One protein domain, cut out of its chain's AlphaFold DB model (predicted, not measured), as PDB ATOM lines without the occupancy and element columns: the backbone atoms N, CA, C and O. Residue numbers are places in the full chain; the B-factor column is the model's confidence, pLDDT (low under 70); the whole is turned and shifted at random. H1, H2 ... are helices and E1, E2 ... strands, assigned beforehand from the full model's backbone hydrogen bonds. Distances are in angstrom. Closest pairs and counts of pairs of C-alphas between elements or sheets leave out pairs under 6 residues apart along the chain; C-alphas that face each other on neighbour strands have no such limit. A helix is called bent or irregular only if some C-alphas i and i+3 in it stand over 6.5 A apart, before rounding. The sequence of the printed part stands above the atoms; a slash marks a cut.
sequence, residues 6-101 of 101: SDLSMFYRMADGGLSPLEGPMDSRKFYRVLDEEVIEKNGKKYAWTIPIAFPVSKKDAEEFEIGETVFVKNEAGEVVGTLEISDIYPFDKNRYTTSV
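This is residues 6 to 101 of the 101 residues of the protein "Sulfate adenylyltransferase" of Bacteroidetes bacterium (UniProt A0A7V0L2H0). Two small two-stranded hairpins, E3 with E4 and E1 with E2, stand well apart, each with a helix at its side, and loops run through the middle between them. H2 packs on E1 with H4 alongside H2, while H1 is near E4, and the four-residue H3 is off by itself in the chain between E2 and E3. The printed part has 96 residues, with four named helices and four named strands in the order H1 H2 E1 E2 H3 E3 E4 H4; both sheets are antiparallel, in the orders E3 - E4 and E1 - E2. The class is mixed, helices and strands. The whole is compact, with a radius of gyration of the C-alphas of 13.9 A, and rounded, spanning 36 by 30 by 25 A.

E3, residues 70 to 74, is 12.9 A long, and E4, residues 80 to 85, is 14.7 A long, from C-alpha 80 at (48.150, 58.907, 31.957). H1, residues 6 to 15, measures 15.7 A and begins with C-alpha 6 at (58.488, 50.173, 23.108). It is irregular, but only just: C-alphas 6 and 9 are 6.50 A apart. H2, residues 28 to 37, measures 13.8 A. E1, residues 39 to 42, is 9.9 A long and E2, residues 45 to 48, 10.1 A. H3, residues 59 to 62, is 5.0 A long. H4, residues 94 to 100, is 10.1 A long and ends with C-alpha 100 at (54.269, 33.723, 9.947).

E3 and E4 form a hairpin, antiparallel at 152 degrees, with N 71 and O 84 within hydrogen-bond range at 2.9 A. H1 and E4 are near each other, with 7 pairs of C-alphas within 10 A. H1 and H2 are apart. E1 and E2 form the other hairpin, antiparallel at 145 degrees, with N 47 and O 40 within hydrogen-bond range at 2.8 A. The closest C-alphas of H2 and E1 are those of Val 34 and Ile 40, 6.3 A apart. H2 and H4 touch, closest at the C-alphas of Leu 35 and Ser 100, 5.7 A apart; they run the same way at a shallow tilt of 33 degrees, only just short of steep. H3 touches no helix. Every O i to N i+4 pair is within hydrogen-bond range in H2 and H4, and 5 of 6 in H1; H3 is too short for such a pair.

The two C-alphas farthest apart are those of Gly 44 and Ala 77, 39.4 A. The link from H1 to H2, residues 16 to 27, is long. The printed part has no cut and ends at Val 101, the chain's last residue. Mean pLDDT of the printed part is 96.0, and no printed residue is under 70.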
ATOM      1  N   SER A   6      58.471  50.679  24.489       93.00
ATOM      2  CA  SER A   6      58.488  50.173  23.108       93.00
ATOM      3  C   SER A   6      57.128  50.302  22.422       93.00
ATOM      4  O   SER A   6      57.056  50.712  21.261       93.00
ATOM      5  N   ASP A   7      56.049  50.024  23.152       96.38
ATOM      6  CA  ASP A   7      54.688  50.023  22.613       96.38
ATOM      7  C   ASP A   7      54.053  51.419  22.608       96.38
ATOM      8  O   ASP A   7      53.136  51.690  21.828       96.38
ATOM      9  N   LEU A   8      54.566  52.336  23.435       96.75
ATOM     10  CA  LEU A   8      54.058  53.702  23.561       96.75
ATOM     11  C   LEU A   8      54.045  54.446  22.217       96.75
ATOM     12  O   LEU A   8      53.107  55.184  21.915       96.75
ATOM     13  N   SER A   9      55.058  54.215  21.378       95.81
ATOM     14  CA  SER A   9      55.108  54.801  20.036       95.81
ATOM     15  C   SER A   9      53.940  54.340  19.155       95.81
ATOM     16  O   SER A   9      53.336  55.158  18.465       95.81
ATOM     17  N   MET A  10      53.560  53.059  19.217       96.88
ATOM     18  CA  MET A  10      52.419  52.521  18.471       96.88
ATOM     19  C   MET A  10      51.098  53.076  19.000       96.88
ATOM     20  O   MET A  10      50.222  53.415  18.208       96.88
ATOM     21  N   PHE A  11      50.975  53.231  20.322       97.00
ATOM     22  CA  PHE A  11      49.811  53.858  20.947       97.00
ATOM     23  C   PHE A  11      49.566  55.274  20.407       97.00
ATOM     24  O   PHE A  11      48.467  55.575  19.942       97.00
ATOM     25  N   TYR A  12      50.605  56.113  20.368       97.06
ATOM     26  CA  TYR A  12      50.486  57.464  19.816       97.06
ATOM     27  C   TYR A  12      50.191  57.480  18.318       97.06
ATOM     28  O   TYR A  12      49.345  58.257  17.885       97.06
ATOM     29  N   ARG A  13      50.811  56.591  17.534       97.06
ATOM     30  CA  ARG A  13      50.560  56.520  16.087       97.06
ATOM     31  C   ARG A  13      49.162  56.015  15.723       97.06
ATOM     32  O   ARG A  13      48.670  56.280  14.629       97.06
ATOM     33  N   MET A  14      48.521  55.244  16.599       96.19
ATOM     34  CA  MET A  14      47.101  54.921  16.446       96.19
ATOM     35  C   MET A  14      46.238  56.150  16.752       96.19
ATOM     36  O   MET A  14      45.323  56.450  15.994       96.19
ATOM     37  N   ALA A  15      46.569  56.895  17.810       95.69
ATOM     38  CA  ALA A  15      45.814  58.076  18.226       95.69
ATOM     39  C   ALA A  15      45.908  59.257  17.237       95.69
ATOM     40  O   ALA A  15      44.919  59.959  17.035       95.69
ATOM     41  N   ASP A  16      47.066  59.479  16.608       96.12
ATOM     42  CA  ASP A  16      47.273  60.561  15.630       96.12
ATOM     43  C   ASP A  16      46.869  60.188  14.189       96.12
ATOM     44  O   ASP A  16      46.951  61.013  13.277       96.12
ATOM     45  N   GLY A  17      46.411  58.948  13.976       96.69
ATOM     46  CA  GLY A  17      46.000  58.428  12.674       96.69
ATOM     47  C   GLY A  17      47.149  57.958  11.776       96.69
ATOM     48  O   GLY A  17      46.887  57.500  10.660       96.69
ATOM     49  N   GLY A  18      48.402  57.990  12.234       97.12
ATOM     50  CA  GLY A  18      49.581  57.491  11.522       97.12
ATOM     51  C   GLY A  18      49.597  55.975  11.274       97.12
ATOM     52  O   GLY A  18      50.466  55.493  10.541       97.12
ATOM     53  N   LEU A  19      48.656  55.235  11.872       96.62
ATOM     54  CA  LEU A  19      48.365  53.815  11.631       96.62
ATOM     55  C   LEU A  19      46.937  53.579  11.102       96.62
ATOM     56  O   LEU A  19      46.397  52.481  11.226       96.62
ATOM     57  N   SER A  20      46.316  54.587  10.484       95.62
ATOM     58  CA  SER A  20      45.015  54.420   9.826       95.62
ATOM     59  C   SER A  20      45.045  53.244   8.834       95.62
ATOM     60  O   SER A  20      46.002  53.120   8.067       95.62
ATOM     61  N   PRO A  21      44.005  52.391   8.794       95.19
ATOM     62  CA  PRO A  21      42.680  52.566   9.396       95.19
ATOM     63  C   PRO A  21      42.507  51.954  10.804       95.19
ATOM     64  O   PRO A  21      41.370  51.694  11.205       95.19
ATOM     65  N   LEU A  22      43.588  51.671  11.540       95.69
ATOM     66  CA  LEU A  22      43.481  51.195  12.921       95.69
ATOM     67  C   LEU A  22      42.967  52.300  13.852       95.69
ATOM     68  O   LEU A  22      43.381  53.449  13.755       95.69
ATOM     69  N   GLU A  23      42.094  51.915  14.781       93.12
ATOM     70  CA  GLU A  23      41.546  52.782  15.845       93.12
ATOM     71  C   GLU A  23      41.998  52.322  17.242       93.12
ATOM     72  O   GLU A  23      41.562  52.851  18.259       93.12
ATOM     73  N   GLY A  24      42.862  51.308  17.297       95.00
ATOM     74  CA  GLY A  24      43.333  50.676  18.520       95.00
ATOM     75  C   GLY A  24      44.062  49.363  18.222       95.00
ATOM     76  O   GLY A  24      44.116  48.939  17.057       95.00
ATOM     77  N   PRO A  25      44.630  48.719  19.259       96.62
ATOM     78  CA  PRO A  25      45.267  47.416  19.124       96.62
ATOM     79  C   PRO A  25      44.269  46.357  18.632       96.62
ATOM     80  O   PRO A  25      43.050  46.489  18.761       96.62
ATOM     81  N   MET A  26      44.797  45.298  18.031       97.44
ATOM     82  CA  MET A  26      44.017  44.216  17.446       97.44
ATOM     83  C   MET A  26      43.484  43.271  18.527       97.44
ATOM     84  O   MET A  26      44.228  42.827  19.398       97.44
ATOM     85  N   ASP A  27      42.205  42.912  18.411       97.56
ATOM     86  CA  ASP A  27      41.644  41.714  19.044       97.56
ATOM     87  C   ASP A  27      42.270  40.435  18.450       97.56
ATOM     88  O   ASP A  27      42.921  40.482  17.397       97.56
ATOM     89  N   SER A  28      42.054  39.277  19.088       97.50
ATOM     90  CA  SER A  28      42.643  38.010  18.634       97.50
ATOM     91  C   SER A  28      42.296  37.702  17.179       97.50
ATOM     92  O   SER A  28      43.158  37.288  16.401       97.50
ATOM     93  N   ARG A  29      41.051  37.961  16.763       96.69
ATOM     94  CA  ARG A  29      40.583  37.698  15.398       96.69
ATOM     95  C   ARG A  29      41.363  38.514  14.372       96.69
ATOM     96  O   ARG A  29      41.795  37.959  13.365       96.69
ATOM     97  N   LYS A  30      41.521  39.822  14.591       97.19
ATOM     98  CA  LYS A  30      42.282  40.711  13.701       97.19
ATOM     99  C   LYS A  30      43.769  40.376  13.729       97.19
ATOM    100  O   LYS A  30      44.377  40.300  12.666       97.19
ATOM    101  N   PHE A  31      44.325  40.124  14.911       97.62
ATOM    102  CA  PHE A  31      45.736  39.793  15.092       97.62
ATOM    103  C   PHE A  31      46.115  38.536  14.303       97.62
ATOM    104  O   PHE A  31      47.047  38.551  13.503       97.62
ATOM    105  N   TYR A  32      45.348  37.457  14.471       96.88
ATOM    106  CA  TYR A  32      45.598  36.200  13.772       96.88
ATOM    107  C   TYR A  32      45.259  36.269  12.280       96.88
ATOM    108  O   TYR A  32      45.931  35.620  11.487       96.88
ATOM    109  N   ARG A  33      44.295  37.104  11.864       96.56
ATOM    110  CA  ARG A  33      44.066  37.370  10.437       96.56
ATOM    111  C   ARG A  33      45.261  38.054   9.783       96.56
ATOM    112  O   ARG A  33      45.583  37.724   8.652       96.56
ATOM    113  N   VAL A  34      45.911  38.987  10.471       97.81
ATOM    114  CA  VAL A  34      47.123  39.622   9.943       97.81
ATOM    115  C   VAL A  34      48.240  38.596   9.767       97.81
ATOM    116  O   VAL A  34      48.900  38.617   8.736       97.81
ATOM    117  N   LEU A  35      48.400  37.665  10.713       96.56
ATOM    118  CA  LEU A  35      49.375  36.577  10.581       96.56
ATOM    119  C   LEU A  35      49.071  35.639   9.401       96.56
ATOM    120  O   LEU A  35      49.993  35.220   8.715       96.56
ATOM    121  N   ASP A  36      47.800  35.304   9.165       95.50
ATOM    122  CA  ASP A  36      47.428  34.318   8.140       95.50
ATOM    123  C   ASP A  36      47.252  34.915   6.736       95.50
ATOM    124  O   ASP A  36      47.483  34.242   5.733       95.50
ATOM    125  N   GLU A  37      46.743  36.145   6.656       97.06
ATOM    126  CA  GLU A  37      46.239  36.749   5.421       97.06
ATOM    127  C   GLU A  37      46.904  38.092   5.085       97.06
ATOM    128  O   GLU A  37      46.595  38.650   4.032       97.06
ATOM    129  N   GLU A  38      47.754  38.643   5.959       97.25
ATOM    130  CA  GLU A  38      48.408  39.951   5.778       97.25
ATOM    131  C   GLU A  38      47.422  41.099   5.483       97.25
ATOM    132  O   GLU A  38      47.699  42.033   4.718       97.25
ATOM    133  N   VAL A  39      46.231  41.041   6.090       97.69
ATOM    134  CA  VAL A  39      45.186  42.055   5.923       97.69
ATOM    135  C   VAL A  39      44.450  42.367   7.218       97.69
ATOM    136  O   VAL A  39      44.217  41.510   8.070       97.69
ATOM    137  N   ILE A  40      43.945  43.595   7.293       97.44
ATOM    138  CA  ILE A  40      42.872  43.985   8.211       97.44
ATOM    139  C   ILE A  40      41.585  44.253   7.436       97.44
ATOM    140  O   ILE A  40      41.605  44.606   6.258       97.44
ATOM    141  N   GLU A  41      40.444  44.106   8.105       95.56
ATOM    142  CA  GLU A  41      39.141  44.436   7.535       95.56
ATOM    143  C   GLU A  41      38.546  45.653   8.239       95.56
ATOM    144  O   GLU A  41      38.448  45.686   9.467       95.56
ATOM    145  N   LYS A  42      38.116  46.639   7.453       93.69
ATOM    146  CA  LYS A  42      37.413  47.827   7.937       93.69
ATOM    147  C   LYS A  42      36.267  48.139   6.980       93.69
ATOM    148  O   LYS A  42      36.471  48.228   5.772       93.69
ATOM    149  N   ASN A  43      35.055  48.287   7.517       91.88
ATOM    150  CA  ASN A  43      33.839  48.600   6.752       91.88
ATOM    151  C   ASN A  43      33.610  47.660   5.547       91.88
ATOM    152  O   ASN A  43      33.280  48.112   4.451       91.88
ATOM    153  N   GLY A  44      33.843  46.355   5.733       92.88
ATOM    154  CA  GLY A  44      33.672  45.332   4.694       92.88
ATOM    155  C   GLY A  44      34.742  45.329   3.594       92.88
ATOM    156  O   GLY A  44      34.597  44.608   2.610       92.88
ATOM    157  N   LYS A  45      35.814  46.121   3.731       95.25
ATOM    158  CA  LYS A  45      36.957  46.137   2.806       95.25
ATOM    159  C   LYS A  45      38.206  45.594   3.487       95.25
ATOM    160  O   LYS A  45      38.445  45.886   4.658       95.25
ATOM    161  N   LYS A  46      39.011  44.844   2.734       96.50
ATOM    162  CA  LYS A  46      40.339  44.392   3.159       96.50
ATOM    163  C   LYS A  46      41.390  45.443   2.804       96.50
ATOM    164  O   LYS A  46      41.375  45.978   1.696       96.50
ATOM    165  N   TYR A  47      42.292  45.709   3.737       97.25
ATOM    166  CA  TYR A  47      43.449  46.587   3.580       97.25
ATOM    167  C   TYR A  47      44.707  45.778   3.873       97.25
ATOM    168  O   TYR A  47      44.723  45.035   4.853       97.25
ATOM    169  N   ALA A  48      45.736  45.925   3.037       97.50
ATOM    170  CA  ALA A  48      47.022  45.271   3.256       97.50
ATOM    171  C   ALA A  48      47.622  45.728   4.590       97.50
ATOM    172  O   ALA A  48      47.691  46.928   4.864       97.50
ATOM    173  N   TRP A  49      48.020  44.766   5.416       97.75
ATOM    174  CA  TRP A  49      48.602  45.008   6.726       97.75
ATOM    175  C   TRP A  49      49.350  43.761   7.199       97.75
ATOM    176  O   TRP A  49      48.728  42.757   7.519       97.75
ATOM    177  N   THR A  50      50.675  43.828   7.270       96.19
ATOM    178  CA  THR A  50      51.536  42.654   7.512       96.19
ATOM    179  C   THR A  50      52.023  42.531   8.957       96.19
ATOM    180  O   THR A  50      52.573  41.507   9.340       96.19
ATOM    181  N   ILE A  51      51.842  43.571   9.779       95.06
ATOM    182  CA  ILE A  51      52.404  43.630  11.135       95.06
ATOM    183  C   ILE A  51      51.267  43.573  12.158       95.06
ATOM    184  O   ILE A  51      50.532  44.555  12.286       95.06
ATOM    185  N   PRO A  52      51.078  42.473  12.899       96.31
ATOM    186  CA  PRO A  52      50.023  42.405  13.902       96.31
ATOM    187  C   PRO A  52      50.412  43.255  15.123       96.31
ATOM    188  O   PRO A  52      51.566  43.254  15.551       96.31
ATOM    189  N   ILE A  53      49.459  44.006  15.682       96.44
ATOM    190  CA  ILE A  53      49.721  44.950  16.780       96.44
ATOM    191  C   ILE A  53      48.742  44.676  17.915       96.44
ATOM    192  O   ILE A  53      47.546  44.905  17.766       96.44
ATOM    193  N   ALA A  54      49.253  44.222  19.054       96.38
ATOM    194  CA  ALA A  54      48.525  44.090  20.311       96.38
ATOM    195  C   ALA A  54      49.463  44.450  21.468       96.38
ATOM    196  O   ALA A  54      50.683  44.433  21.298       96.38
ATOM    197  N   PHE A  55      48.904  44.775  22.631       96.62
ATOM    198  CA  PHE A  55      49.700  45.175  23.785       96.62
ATOM    199  C   PHE A  55      49.845  44.024  24.782       96.62
ATOM    200  O   PHE A  55      48.836  43.523  25.284       96.62
ATOM    201  N   PRO A  56      51.079  43.572  25.064       95.38
ATOM    202  CA  PRO A  56      51.305  42.467  25.973       95.38
ATOM    203  C   PRO A  56      50.983  42.867  27.413       95.38
ATOM    204  O   PRO A  56      51.219  43.995  27.857       95.38
ATOM    205  N   VAL A  57      50.479  41.892  28.159       95.31
ATOM    206  CA  VAL A  57      50.165  41.988  29.581       95.31
ATOM    207  C   VAL A  57      50.586  40.687  30.261       95.31
ATOM    208  O   VAL A  57      50.576  39.620  29.638       95.31
ATOM    209  N   SER A  58      51.011  40.756  31.524       94.69
ATOM    210  CA  SER A  58      51.331  39.542  32.273       94.69
ATOM    211  C   SER A  58      50.056  38.741  32.548       94.69
ATOM    212  O   SER A  58      48.973  39.305  32.668       94.69
ATOM    213  N   LYS A  59      50.172  37.416  32.698       94.50
ATOM    214  CA  LYS A  59      49.007  36.583  33.039       94.50
ATOM    215  C   LYS A  59      48.332  37.046  34.336       94.50
ATOM    216  O   LYS A  59      47.115  37.048  34.411       94.50
ATOM    217  N   LYS A  60      49.133  37.451  35.326       95.06
ATOM    218  CA  LYS A  60      48.635  37.936  36.612       95.06
ATOM    219  C   LYS A  60      47.789  39.199  36.435       95.06
ATOM    220  O   LYS A  60      46.690  39.254  36.960       95.06
ATOM    221  N   ASP A  61      48.284  40.180  35.682       92.25
ATOM    222  CA  ASP A  61      47.553  41.439  35.496       92.25
ATOM    223  C   ASP A  61      46.338  41.240  34.574       92.25
ATOM    224  O   ASP A  61      45.322  41.898  34.742       92.25
ATOM    225  N   ALA A  62      46.410  40.299  33.626       94.88
ATOM    226  CA  ALA A  62      45.286  39.945  32.759       94.88
ATOM    227  C   ALA A  62      44.075  39.392  33.531       94.88
ATOM    228  O   ALA A  62      42.948  39.574  33.087       94.88
ATOM    229  N   GLU A  63      44.301  38.728  34.668       95.31
ATOM    230  CA  GLU A  63      43.238  38.225  35.552       95.31
ATOM    231  C   GLU A  63      42.522  39.352  36.318       95.31
ATOM    232  O   GLU A  63      41.437  39.127  36.849       95.31
ATOM    233  N   GLU A  64      43.106  40.555  36.372       95.75
ATOM    234  CA  GLU A  64      42.497  41.741  36.988       95.75
ATOM    235  C   GLU A  64      41.632  42.542  36.004       95.75
ATOM    236  O   GLU A  64      40.979  43.496  36.423       95.75
ATOM    237  N   PHE A  65      41.635  42.169  34.719       96.38
ATOM    238  CA  PHE A  65      40.910  42.873  33.670       96.38
ATOM    239  C   PHE A  65      39.646  42.135  33.217       96.38
ATOM    240  O   PHE A  65      39.601  40.905  33.139       96.38
ATOM    241  N   GLU A  66      38.632  42.903  32.832       96.88
ATOM    242  CA  GLU A  66      37.353  42.431  32.316       96.88
ATOM    243  C   GLU A  66      37.117  42.924  30.882       96.88
ATOM    244  O   GLU A  66      37.354  44.081  30.534       96.88
ATOM    245  N   ILE A  67      36.594  42.048  30.022       97.31
ATOM    246  CA  ILE A  67      36.185  42.445  28.669       97.31
ATOM    247  C   ILE A  67      35.017  43.438  28.766       97.31
ATOM    248  O   ILE A  67      34.026  43.183  29.448       97.31
ATOM    249  N   GLY A  68      35.118  44.543  28.030       97.38
ATOM    250  CA  GLY A  68      34.159  45.647  28.003       97.38
ATOM    251  C   GLY A  68      34.476  46.771  28.989       97.38
ATOM    252  O   GLY A  68      33.826  47.815  28.938       97.38
ATOM    253  N   GLU A  69      35.465  46.604  29.871       97.62
ATOM    254  CA  GLU A  69      35.900  47.699  30.732       97.62
ATOM    255  C   GLU A  69      36.791  48.697  29.973       97.62
ATOM    256  O   GLU A  69      37.502  48.343  29.027       97.62
ATOM    257  N   THR A  70      36.810  49.945  30.447       98.12
ATOM    258  CA  THR A  70      37.728  50.979  29.959       98.12
ATOM    259  C   THR A  70      38.796  51.271  31.002       98.12
ATOM    260  O   THR A  70      38.497  51.753  32.095       98.12
ATOM    261  N   VAL A  71      40.058  51.062  30.637       97.06
ATOM    262  CA  VAL A  71      41.210  51.279  31.519       97.06
ATOM    263  C   VAL A  71      41.990  52.531  31.139       97.06
ATOM    264  O   VAL A  71      42.160  52.855  29.963       97.06
ATOM    265  N   PHE A  72      42.561  53.206  32.141       98.12
ATOM    266  CA  PHE A  72      43.609  54.197  31.901       98.12
ATOM    267  C   PHE A  72      44.899  53.508  31.450       98.12
ATOM    268  O   PHE A  72      45.368  52.551  32.084       98.12
ATOM    269  N   VAL A  73      45.500  54.043  30.390       97.69
ATOM    270  CA  VAL A  73      46.840  53.679  29.930       97.69
ATOM    271  C   VAL A  73      47.833  54.659  30.536       97.69
ATOM    272  O   VAL A  73      47.701  55.873  30.360       97.69
ATOM    273  N   LYS A  74      48.816  54.132  31.265       98.12
ATOM    274  CA  LYS A  74      49.911  54.903  31.857       98.12
ATOM    275  C   LYS A  74      51.231  54.528  31.203       98.12
ATOM    276  O   LYS A  74      51.442  53.346  30.951       98.12
ATOM    277  N   ASN A  75      52.114  55.490  30.957       97.31
ATOM    278  CA  ASN A  75      53.496  55.182  30.579       97.31
ATOM    279  C   ASN A  75      54.297  54.663  31.794       97.31
ATOM    280  O   ASN A  75      53.807  54.657  32.926       97.31
ATOM    281  N   GLU A  76      55.548  54.253  31.577       96.31
ATOM    282  CA  GLU A  76      56.430  53.768  32.651       96.31
ATOM    283  C   GLU A  76      56.767  54.843  33.708       96.31
ATOM    284  O   GLU A  76      57.128  54.501  34.832       96.31
ATOM    285  N   ALA A  77      56.593  56.135  33.393       96.44
ATOM    286  CA  ALA A  77      56.715  57.238  34.352       96.44
ATOM    287  C   ALA A  77      55.447  57.443  35.214       96.44
ATOM    288  O   ALA A  77      55.437  58.273  36.123       96.44
ATOM    289  N   GLY A  78      54.380  56.679  34.957       96.88
ATOM    290  CA  GLY A  78      53.111  56.748  35.682       96.88
ATOM    291  C   GLY A  78      52.137  57.811  35.167       96.88
ATOM    292  O   GLY A  78      51.061  57.974  35.749       96.88
ATOM    293  N   GLU A  79      52.470  58.508  34.081       97.94
ATOM    294  CA  GLU A  79      51.622  59.533  33.472       97.94
ATOM    295  C   GLU A  79      50.513  58.879  32.646       97.94
ATOM    296  O   GLU A  79      50.765  57.943  31.887       97.94
ATOM    297  N   VAL A  80      49.280  59.376  32.771       98.25
ATOM    298  CA  VAL A  80      48.150  58.907  31.957       98.25
ATOM    299  C   VAL A  80      48.288  59.466  30.543       98.25
ATOM    300  O   VAL A  80      48.280  60.679  30.355       98.25
ATOM    301  N   VAL A  81      48.371  58.574  29.557       97.50
ATOM    302  CA  VAL A  81      48.555  58.920  28.136       97.50
ATOM    303  C   VAL A  81      47.298  58.691  27.297       97.50
ATOM    304  O   VAL A  81      47.222  59.143  26.159       97.50
ATOM    305  N   GLY A  82      46.296  58.004  27.851       97.31
ATOM    306  CA  GLY A  82      45.016  57.761  27.197       97.31
ATOM    307  C   GLY A  82      44.200  56.672  27.883       97.31
ATOM    308  O   GLY A  82      44.432  56.332  29.046       97.31
ATOM    309  N   THR A  83      43.244  56.117  27.143       97.38
ATOM    310  CA  THR A  83      42.336  55.059  27.602       97.38
ATOM    311  C   THR A  83      42.198  53.968  26.551       97.38
ATOM    312  O   THR A  83      42.289  54.256  25.359       97.38
ATOM    313  N   LEU A  84      41.934  52.735  26.983       96.50
ATOM    314  CA  LEU A  84      41.596  51.613  26.107       96.50
ATOM    315  C   LEU A  84      40.350  50.911  26.634       96.50
ATOM    316  O   LEU A  84      40.280  50.619  27.824       96.50
ATOM    317  N   GLU A  85      39.407  50.624  25.743       97.31
ATOM    318  CA  GLU A  85      38.340  49.656  25.999       97.31
ATOM    319  C   GLU A  85      38.867  48.251  25.684       97.31
ATOM    320  O   GLU A  85      39.415  48.005  24.603       97.31
ATOM    321  N   ILE A  86      38.733  47.326  26.631       97.56
ATOM    322  CA  ILE A  86      39.233  45.960  26.487       97.56
ATOM    323  C   ILE A  86      38.218  45.136  25.697       97.56
ATOM    324  O   ILE A  86      37.237  44.642  26.240       97.56
ATOM    325  N   SER A  87      38.461  44.965  24.400       97.50
ATOM    326  CA  SER A  87      37.594  44.144  23.539       97.50
ATOM    327  C   SER A  87      37.914  42.646  23.583       97.50
ATOM    328  O   SER A  87      37.048  41.832  23.265       97.50
ATOM    329  N   ASP A  88      39.140  42.276  23.959       98.12
ATOM    330  CA  ASP A  88      39.604  40.890  24.005       98.12
ATOM    331  C   ASP A  88      40.844  40.756  24.909       98.12
ATOM    332  O   ASP A  88      41.662  41.675  24.993       98.12
ATOM    333  N   ILE A  89      40.997  39.597  25.553       97.19
ATOM    334  CA  ILE A  89      42.180  39.193  26.324       97.19
ATOM    335  C   ILE A  89      42.476  37.742  25.942       97.19
ATOM    336  O   ILE A  89      41.690  36.843  26.237       97.19
ATOM    337  N   TYR A  90      43.614  37.493  25.295       96.94
ATOM    338  CA  TYR A  90      43.893  36.189  24.698       96.94
ATOM    339  C   TYR A  90      45.347  35.736  24.897       96.94
ATOM    340  O   TYR A  90      46.262  36.560  24.964       96.94
ATOM    341  N   PRO A  91      45.596  34.414  24.980       95.50
ATOM    342  CA  PRO A  91      46.949  33.886  25.056       95.50
ATOM    343  C   PRO A  91      47.692  34.102  23.732       95.50
ATOM    344  O   PRO A  91      47.165  33.845  22.646       95.50
ATOM    345  N   PHE A  92      48.947  34.537  23.833       95.31
ATOM    346  CA  PHE A  92      49.817  34.730  22.678       95.31
ATOM    347  C   PHE A  92      50.397  33.398  22.181       95.31
ATOM    348  O   PHE A  92      51.203  32.764  22.868       95.31
ATOM    349  N   ASP A  93      50.026  32.994  20.964       95.56
ATOM    350  CA  ASP A  93      50.636  31.850  20.283       95.56
ATOM    351  C   ASP A  93      51.965  32.251  19.631       95.56
ATOM    352  O   ASP A  93      52.041  32.666  18.468       95.56
ATOM    353  N   LYS A  94      53.040  32.108  20.409       94.62
ATOM    354  CA  LYS A  94      54.397  32.428  19.965       94.62
ATOM    355  C   LYS A  94      54.825  31.611  18.745       94.62
ATOM    356  O   LYS A  94      55.490  32.166  17.876       94.62
ATOM    357  N   ASN A  95      54.457  30.330  18.666       95.69
ATOM    358  CA  ASN A  95      54.880  29.465  17.561       95.69
ATOM    359  C   ASN A  95      54.253  29.927  16.247       95.69
ATOM    360  O   ASN A  95      54.965  30.093  15.253       95.69
ATOM    361  N   ARG A  96      52.943  30.201  16.263       94.69
ATOM    362  CA  ARG A  96      52.231  30.736  15.099       94.69
ATOM    363  C   ARG A  96      52.813  32.071  14.653       94.69
ATOM    364  O   ARG A  96      53.085  32.240  13.468       94.69
ATOM    365  N   TYR A  97      53.077  32.976  15.596       95.06
ATOM    366  CA  TYR A  97      53.701  34.264  15.298       95.06
ATOM    367  C   TYR A  97      55.062  34.090  14.608       95.06
ATOM    368  O   TYR A  97      55.257  34.590  13.509       95.06
ATOM    369  N   THR A  98      55.981  33.319  15.200       94.81
ATOM    370  CA  THR A  98      57.349  33.149  14.664       94.81
ATOM    371  C   THR A  98      57.432  32.382  13.345       94.81
ATOM    372  O   THR A  98      58.477  32.398  12.708       94.81
ATOM    373  N   THR A  99      56.371  31.673  12.957       92.69
ATOM    374  CA  THR A  99      56.314  30.960  11.669       92.69
ATOM    375  C   THR A  99      55.753  31.841  10.552       92.69
ATOM    376  O   THR A  99      55.992  31.558   9.382       92.69
ATOM    377  N   SER A 100      54.996  32.882  10.908       87.69
ATOM    378  CA  SER A 100      54.269  33.723   9.947       87.69
ATOM    379  C   SER A 100      54.949  35.072   9.687       87.69
ATOM    380  O   SER A 100      54.644  35.706   8.684       87.69
ATOM    381  N   VAL A 101      55.840  35.515  10.586       78.56
ATOM    382  CA  VAL A 101      56.560  36.804  10.530       78.56
ATOM    383  C   VAL A 101      58.043  36.595  10.257       78.56
ATOM    384  O   VAL A 101      58.620  35.670  10.873       78.56
TER     385      VAL A 101